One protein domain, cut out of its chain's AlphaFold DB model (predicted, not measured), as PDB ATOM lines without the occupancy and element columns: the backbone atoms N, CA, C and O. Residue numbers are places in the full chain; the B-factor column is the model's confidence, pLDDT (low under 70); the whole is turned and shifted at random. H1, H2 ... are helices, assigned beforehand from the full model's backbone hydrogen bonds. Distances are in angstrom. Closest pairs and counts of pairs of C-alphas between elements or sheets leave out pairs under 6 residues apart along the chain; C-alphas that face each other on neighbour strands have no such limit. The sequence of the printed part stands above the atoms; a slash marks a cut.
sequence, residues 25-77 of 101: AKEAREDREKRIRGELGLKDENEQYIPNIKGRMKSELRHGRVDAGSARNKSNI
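What this domain is: This is residues 25 to 77 of the 101 residues of an uncharacterized protein of Labilibaculum filiforme (UniProt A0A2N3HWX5). The model is an open zigzag with no core: the long helix H2 sticks out as a free arm that makes most of the length, and the shorter H1 lies at the other end, set at a slant to it. Between them the chain winds through a long link and folds back before H2 starts. The printed part has 53 residues, with two named helices, H1 then H2, and no named strand; the class is all helix. It is extended, with a radius of gyration of the C-alphas of 19.1 A and spans of 57 by 23 by 16 A.

How they stand to each other: Look first at H2, residues 56 to 77, which stands free. H1, residues 25 to 39, is apart from it. O i to N i+4 pairs are within hydrogen-bond range in 14 of 18 cases in H2 and 10 of 11 in H1.

Where its parts are: Find C-alpha 56 at (18.131, 132.414, 127.126); from there H2 runs 33.2 A to C-alpha 77 at (20.910, 160.451, 144.644). H1 begins at C-alpha 25, (14.528, 110.276, 113.393), and measures 21.6 A.

The domain as a whole: The C-alphas of Ala 25 and Ile 77, the two farthest apart, are 59.5 A apart. The printed part has no cut. The 16-residue link is long. Mean pLDDT of the printed part is 70.6; residues 41 to 53, 55 to 57 and 59 to 72 are under 70.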
ATOM      1  N   ALA A  25      14.659 110.087 114.833       87.81
ATOM      2  CA  ALA A  25      14.528 110.276 113.393       87.81
ATOM      3  C   ALA A  25      13.508 111.376 113.083       87.81
ATOM      4  O   ALA A  25      13.753 112.221 112.219       87.81
ATOM      5  N   LYS A  26      12.396 111.395 113.825       86.38
ATOM      6  CA  LYS A  26      11.357 112.417 113.698       86.38
ATOM      7  C   LYS A  26      11.887 113.810 114.034       86.38
ATOM      8  O   LYS A  26      11.706 114.727 113.238       86.38
ATOM      9  N   GLU A  27      12.603 113.966 115.146       81.88
ATOM     10  CA  GLU A  27      13.139 115.277 115.532       81.88
ATOM     11  C   GLU A  27      14.167 115.799 114.514       81.88
ATOM     12  O   GLU A  27      14.098 116.953 114.096       81.88
ATOM     13  N   ALA A  28      15.062 114.937 114.018       84.56
ATOM     14  CA  ALA A  28      16.057 115.327 113.019       84.56
ATOM     15  C   ALA A  28      15.444 115.732 111.664       84.56
ATOM     16  O   ALA A  28      16.068 116.480 110.906       84.56
ATOM     17  N   ARG A  29      14.254 115.219 111.320       85.12
ATOM     18  CA  ARG A  29      13.481 115.652 110.142       85.12
ATOM     19  C   ARG A  29      12.846 117.015 110.398       85.12
ATOM     20  O   ARG A  29      13.083 117.933 109.617       85.12
ATOM     21  N   GLU A  30      12.148 117.161 111.520       84.00
ATOM     22  CA  GLU A  30      11.489 118.409 111.919       84.00
ATOM     23  C   GLU A  30      12.489 119.570 112.048       84.00
ATOM     24  O   GLU A  30      12.204 120.677 111.600       84.00
ATOM     25  N   ASP A  31      13.690 119.338 112.583       82.19
ATOM     26  CA  ASP A  31      14.736 120.363 112.686       82.19
ATOM     27  C   ASP A  31      15.248 120.827 111.319       82.19
ATOM     28  O   ASP A  31      15.520 122.014 111.119       82.19
ATOM     29  N   ARG A  32      15.382 119.905 110.357       83.00
ATOM     30  CA  ARG A  32      15.791 120.246 108.986       83.00
ATOM     31  C   ARG A  32      14.700 121.035 108.281       83.00
ATOM     32  O   ARG A  32      14.997 122.063 107.684       83.00
ATOM     33  N   GLU A  33      13.455 120.586 108.388       82.62
ATOM     34  CA  GLU A  33      12.298 121.276 107.818       82.62
ATOM     35  C   GLU A  33      12.134 122.677 108.412       82.62
ATOM     36  O   GLU A  33      11.913 123.629 107.670       82.62
ATOM     37  N   LYS A  34      12.328 122.835 109.725       79.38
ATOM     38  CA  LYS A  34      12.289 124.134 110.408       79.38
ATOM     39  C   LYS A  34      13.406 125.074 109.960       79.38
ATOM     40  O   LYS A  34      13.136 126.252 109.743       79.38
ATOM     41  N   ARG A  35      14.638 124.576 109.782       79.25
ATOM     42  CA  ARG A  35      15.754 125.379 109.242       79.25
ATOM     43  C   ARG A  35      15.470 125.850 107.821       79.25
ATOM     44  O   ARG A  35      15.519 127.047 107.566       79.25
ATOM     45  N   ILE A  36      15.084 124.924 106.944       80.00
ATOM     46  CA  ILE A  36      14.752 125.224 105.544       80.00
ATOM     47  C   ILE A  36      13.581 126.211 105.475       80.00
ATOM     48  O   ILE A  36      13.628 127.174 104.718       80.00
ATOM     49  N   ARG A  37      12.543 126.025 106.300       75.25
ATOM     50  CA  ARG A  37      11.386 126.929 106.361       75.25
ATOM     51  C   ARG A  37      11.763 128.325 106.865       75.25
ATOM     52  O   ARG A  37      11.263 129.311 106.327       75.25
ATOM     53  N   GLY A  38      12.645 128.414 107.861       73.75
ATOM     54  CA  GLY A  38      13.185 129.683 108.352       73.75
ATOM     55  C   GLY A  38      13.990 130.433 107.289       73.75
ATOM     56  O   GLY A  38      13.846 131.645 107.164       73.75
ATOM     57  N   GLU A  39      14.780 129.712 106.491       74.56
ATOM     58  CA  GLU A  39      15.538 130.260 105.358       74.56
ATOM     59  C   GLU A  39      14.626 130.701 104.200       74.56
ATOM     60  O   GLU A  39      14.889 131.724 103.572       74.56
ATOM     61  N   LEU A  40      13.524 129.982 103.948       76.38
ATOM     62  CA  LEU A  40      12.561 130.310 102.888       76.38
ATOM     63  C   LEU A  40      11.639 131.498 103.220       76.38
ATOM     64  O   LEU A  40      10.880 131.937 102.359       76.38
ATOM     65  N   GLY A  41      11.645 131.998 104.459       65.06
ATOM     66  CA  GLY A  41      10.821 133.140 104.871       65.06
ATOM     67  C   GLY A  41       9.308 132.875 104.906       65.06
ATOM     68  O   GLY A  41       8.532 133.813 105.086       65.06
ATOM     69  N   LEU A  42       8.880 131.614 104.776       66.06
ATOM     70  CA  LEU A  42       7.489 131.188 104.934       66.06
ATOM     71  C   LEU A  42       7.119 131.246 106.423       66.06
ATOM     72  O   LEU A  42       7.233 130.262 107.155       66.06
ATOM     73  N   LYS A  43       6.726 132.434 106.889       56.84
ATOM     74  CA  LYS A  43       6.144 132.622 108.220       56.84
ATOM     75  C   LYS A  43       4.749 132.008 108.240       56.84
ATOM     76  O   LYS A  43       3.804 132.608 107.744       56.84
ATOM     77  N   ASP A  44       4.636 130.831 108.837       58.06
ATOM     78  CA  ASP A  44       3.361 130.370 109.377       58.06
ATOM     79  C   ASP A  44       3.025 131.261 110.584       58.06
ATOM     80  O   ASP A  44       3.870 131.456 111.462       58.06
ATOM     81  N   GLU A  45       1.818 131.827 110.634       58.16
ATOM     82  CA  GLU A  45       1.377 132.733 111.710       58.16
ATOM     83  C   GLU A  45       1.379 132.052 113.093       58.16
ATOM     84  O   GLU A  45       1.430 132.719 114.124       58.16
ATOM     85  N   ASN A  46       1.380 130.714 113.113       58.19
ATOM     86  CA  ASN A  46       1.196 129.911 114.316       58.19
ATOM     87  C   ASN A  46       2.495 129.382 114.945       58.19
ATOM     88  O   ASN A  46       2.480 129.006 116.115       58.19
ATOM     89  N   GLU A  47       3.627 129.367 114.231       58.09
ATOM     90  CA  GLU A  47       4.874 128.795 114.757       58.09
ATOM     91  C   GLU A  47       6.098 129.620 114.350       58.09
ATOM     92  O   GLU A  47       6.768 129.374 113.346       58.09
ATOM     93  N   GLN A  48       6.428 130.614 115.175       59.06
ATOM     94  CA  GLN A  48       7.682 131.339 115.029       59.06
ATOM     95  C   GLN A  48       8.846 130.409 115.390       59.06
ATOM     96  O   GLN A  48       8.980 129.970 116.532       59.06
ATOM     97  N   TYR A  49       9.704 130.110 114.414       62.28
ATOM     98  CA  TYR A  49      10.943 129.376 114.647       62.28
ATOM     99  C   TYR A  49      11.815 130.157 115.640       62.28
ATOM    100  O   TYR A  49      12.359 131.211 115.308       62.28
ATOM    101  N   ILE A  50      11.927 129.657 116.873       63.81
ATOM    102  CA  ILE A  50      12.833 130.191 117.894       63.81
ATOM    103  C   ILE A  50      14.063 129.278 117.926       63.81
ATOM    104  O   ILE A  50      14.045 128.249 118.611       63.81
ATOM    105  N   PRO A  51      15.140 129.604 117.192       65.75
ATOM    106  CA  PRO A  51      16.367 128.837 117.281       65.75
ATOM    107  C   PRO A  51      16.960 128.964 118.689       65.75
ATOM    108  O   PRO A  51      17.106 130.058 119.232       65.75
ATOM    109  N   ASN A  52      17.343 127.819 119.253       65.06
ATOM    110  CA  ASN A  52      18.228 127.691 120.410       65.06
ATOM    111  C   ASN A  52      17.799 128.474 121.676       65.06
ATOM    112  O   ASN A  52      18.390 129.480 122.065       65.06
ATOM    113  N   ILE A  53      16.803 127.941 122.391       64.06
ATOM    114  CA  ILE A  53      16.348 128.455 123.701       64.06
ATOM    115  C   ILE A  53      17.382 128.175 124.818       64.06
ATOM    116  O   ILE A  53      17.332 128.768 125.903       64.06
ATOM    117  N   LYS A  54      18.364 127.295 124.570       70.56
ATOM    118  CA  LYS A  54      19.360 126.875 125.560       70.56
ATOM    119  C   LYS A  54      20.220 128.072 125.988       70.56
ATOM    120  O   LYS A  54      21.046 128.572 125.235       70.56
ATOM    121  N   GLY A  55      20.019 128.531 127.224       65.44
ATOM    122  CA  GLY A  55      20.769 129.643 127.825       65.44
ATOM    123  C   GLY A  55      20.048 130.997 127.850       65.44
ATOM    124  O   GLY A  55      20.453 131.859 128.629       65.44
ATOM    125  N   ARG A  56      18.936 131.171 127.118       67.75
ATOM    126  CA  ARG A  56      18.131 132.414 127.126       67.75
ATOM    127  C   ARG A  56      17.461 132.685 128.479       67.75
ATOM    128  O   ARG A  56      17.373 133.828 128.904       67.75
ATOM    129  N   MET A  57      17.093 131.650 129.239       69.44
ATOM    130  CA  MET A  57      16.601 131.853 130.615       69.44
ATOM    131  C   MET A  57      17.648 132.519 131.520       69.44
ATOM    132  O   MET A  57      17.310 133.321 132.386       69.44
ATOM    133  N   LYS A  58      18.937 132.217 131.316       71.50
ATOM    134  CA  LYS A  58      20.016 132.769 132.145       71.50
ATOM    135  C   LYS A  58      20.242 134.257 131.859       71.50
ATOM    136  O   LYS A  58      20.633 134.984 132.772       71.50
ATOM    137  N   SER A  59      19.992 134.713 130.627       69.56
ATOM    138  CA  SER A  59      20.074 136.136 130.277       69.56
ATOM    139  C   SER A  59      18.929 136.946 130.880       69.56
ATOM    140  O   SER A  59      19.193 138.027 131.397       69.56
ATOM    141  N   GLU A  60      17.702 136.419 130.894       68.75
ATOM    142  CA  GLU A  60      16.551 137.084 131.532       68.75
ATOM    143  C   GLU A  60      16.762 137.250 133.044       68.75
ATOM    144  O   GLU A  60      16.642 138.343 133.595       68.75
ATOM    145  N   LEU A  61      17.215 136.189 133.721       69.88
ATOM    146  CA  LEU A  61      17.526 136.232 135.156       69.88
ATOM    147  C   LEU A  61      18.668 137.202 135.500       69.88
ATOM    148  O   LEU A  61      18.748 137.707 136.622       69.88
ATOM    149  N   ARG A  62      19.582 137.446 134.555       68.00
ATOM    150  CA  ARG A  62      20.696 138.376 134.742       68.00
ATOM    151  C   ARG A  62      20.243 139.830 134.607       68.00
ATOM    152  O   ARG A  62      20.705 140.635 135.409       68.00
ATOM    153  N   HIS A  63      19.332 140.156 133.686       63.56
ATOM    154  CA  HIS A  63      18.821 141.525 133.511       63.56
ATOM    155  C   HIS A  63      18.153 142.065 134.782       63.56
ATOM    156  O   HIS A  63      18.526 143.138 135.250       63.56
ATOM    157  N   GLY A  64      17.314 141.262 135.448       62.41
ATOM    158  CA  GLY A  64      16.657 141.682 136.694       62.41
ATOM    159  C   GLY A  64      17.618 142.054 137.838       62.41
ATOM    160  O   GLY A  64      17.267 142.847 138.710       62.41
ATOM    161  N   ARG A  65      18.855 141.533 137.838       61.34
ATOM    162  CA  ARG A  65      19.887 141.912 138.823       61.34
ATOM    163  C   ARG A  65      20.594 143.221 138.483       61.34
ATOM    164  O   ARG A  65      21.015 143.922 139.399       61.34
ATOM    165  N   VAL A  66      20.735 143.547 137.198       60.94
ATOM    166  CA  VAL A  66      21.367 144.800 136.753       60.94
ATOM    167  C   VAL A  66      20.441 145.987 137.045       60.94
ATOM    168  O   VAL A  66      20.893 147.010 137.562       60.94
ATOM    169  N   ASP A  67      19.133 145.811 136.846       61.00
ATOM    170  CA  ASP A  67      18.134 146.856 137.102       61.00
ATOM    171  C   ASP A  67      17.961 147.173 138.596       61.00
ATOM    172  O   ASP A  67      17.790 148.335 138.976       61.00
ATOM    173  N   ALA A  68      18.102 146.172 139.472       62.31
ATOM    174  CA  ALA A  68      18.013 146.363 140.921       62.31
ATOM    175  C   ALA A  68      19.116 147.292 141.476       62.31
ATOM    176  O   ALA A  68      18.865 148.081 142.391       62.31
ATOM    177  N   GLY A  69      20.330 147.234 140.912       63.72
ATOM    178  CA  GLY A  69      21.437 148.119 141.296       63.72
ATOM    179  C   GLY A  69      21.212 149.567 140.850       63.72
ATOM    180  O   GLY A  69      21.399 150.502 141.631       63.72
ATOM    181  N   SER A  70      20.730 149.752 139.619       62.22
ATOM    182  CA  SER A  70      20.407 151.071 139.056       62.22
ATOM    183  C   SER A  70      19.280 151.776 139.829       62.22
ATOM    184  O   SER A  70      19.397 152.954 140.188       62.22
ATOM    185  N   ALA A  71      18.225 151.039 140.193       63.31
ATOM    186  CA  ALA A  71      17.108 151.570 140.976       63.31
ATOM    187  C   ALA A  71      17.542 152.080 142.364       63.31
ATOM    188  O   ALA A  71      17.072 153.128 142.822       63.31
ATOM    189  N   ARG A  72      18.482 151.385 143.020       65.19
ATOM    190  CA  ARG A  72      19.013 151.772 144.337       65.19
ATOM    191  C   ARG A  72      19.854 153.049 144.265       65.19
ATOM    192  O   ARG A  72      19.687 153.936 145.102       65.19
ATOM    193  N   ASN A  73      20.662 153.202 143.218       70.19
ATOM    194  CA  ASN A  73      21.469 154.405 142.995       70.19
ATOM    195  C   ASN A  73      20.597 155.652 142.768       70.19
ATOM    196  O   ASN A  73      20.876 156.715 143.326       70.19
ATOM    197  N   LYS A  74      19.475 155.514 142.043       74.56
ATOM    198  CA  LYS A  74      18.497 156.600 141.849       74.56
ATOM    199  C   LYS A  74      17.830 157.042 143.160       74.56
ATOM    200  O   LYS A  74      17.450 158.203 143.302       74.56
ATOM    201  N   SER A  75      17.663 156.137 144.126       77.19
ATOM    202  CA  SER A  75      17.140 156.485 145.454       77.19
ATOM    203  C   SER A  75      18.166 157.255 146.287       77.19
ATOM    204  O   SER A  75      17.830 158.281 146.871       77.19
ATOM    205  N   ASN A  76      19.423 156.811 146.281       85.38
ATOM    206  CA  ASN A  76      20.495 157.449 147.045       85.38
ATOM    207  C   ASN A  76      20.793 158.875 146.548       85.38
ATOM    208  O   ASN A  76      20.985 159.775 147.359       85.38
ATOM    209  N   ILE A  77      20.752 159.107 145.229       89.38
ATOM    210  CA  ILE A  77      20.910 160.451 144.644       89.38
ATOM    211  C   ILE A  77      19.801 161.400 145.113       89.38
ATOM    212  O   ILE A  77      20.082 162.542 145.464       89.38
TER     213      ILE A  77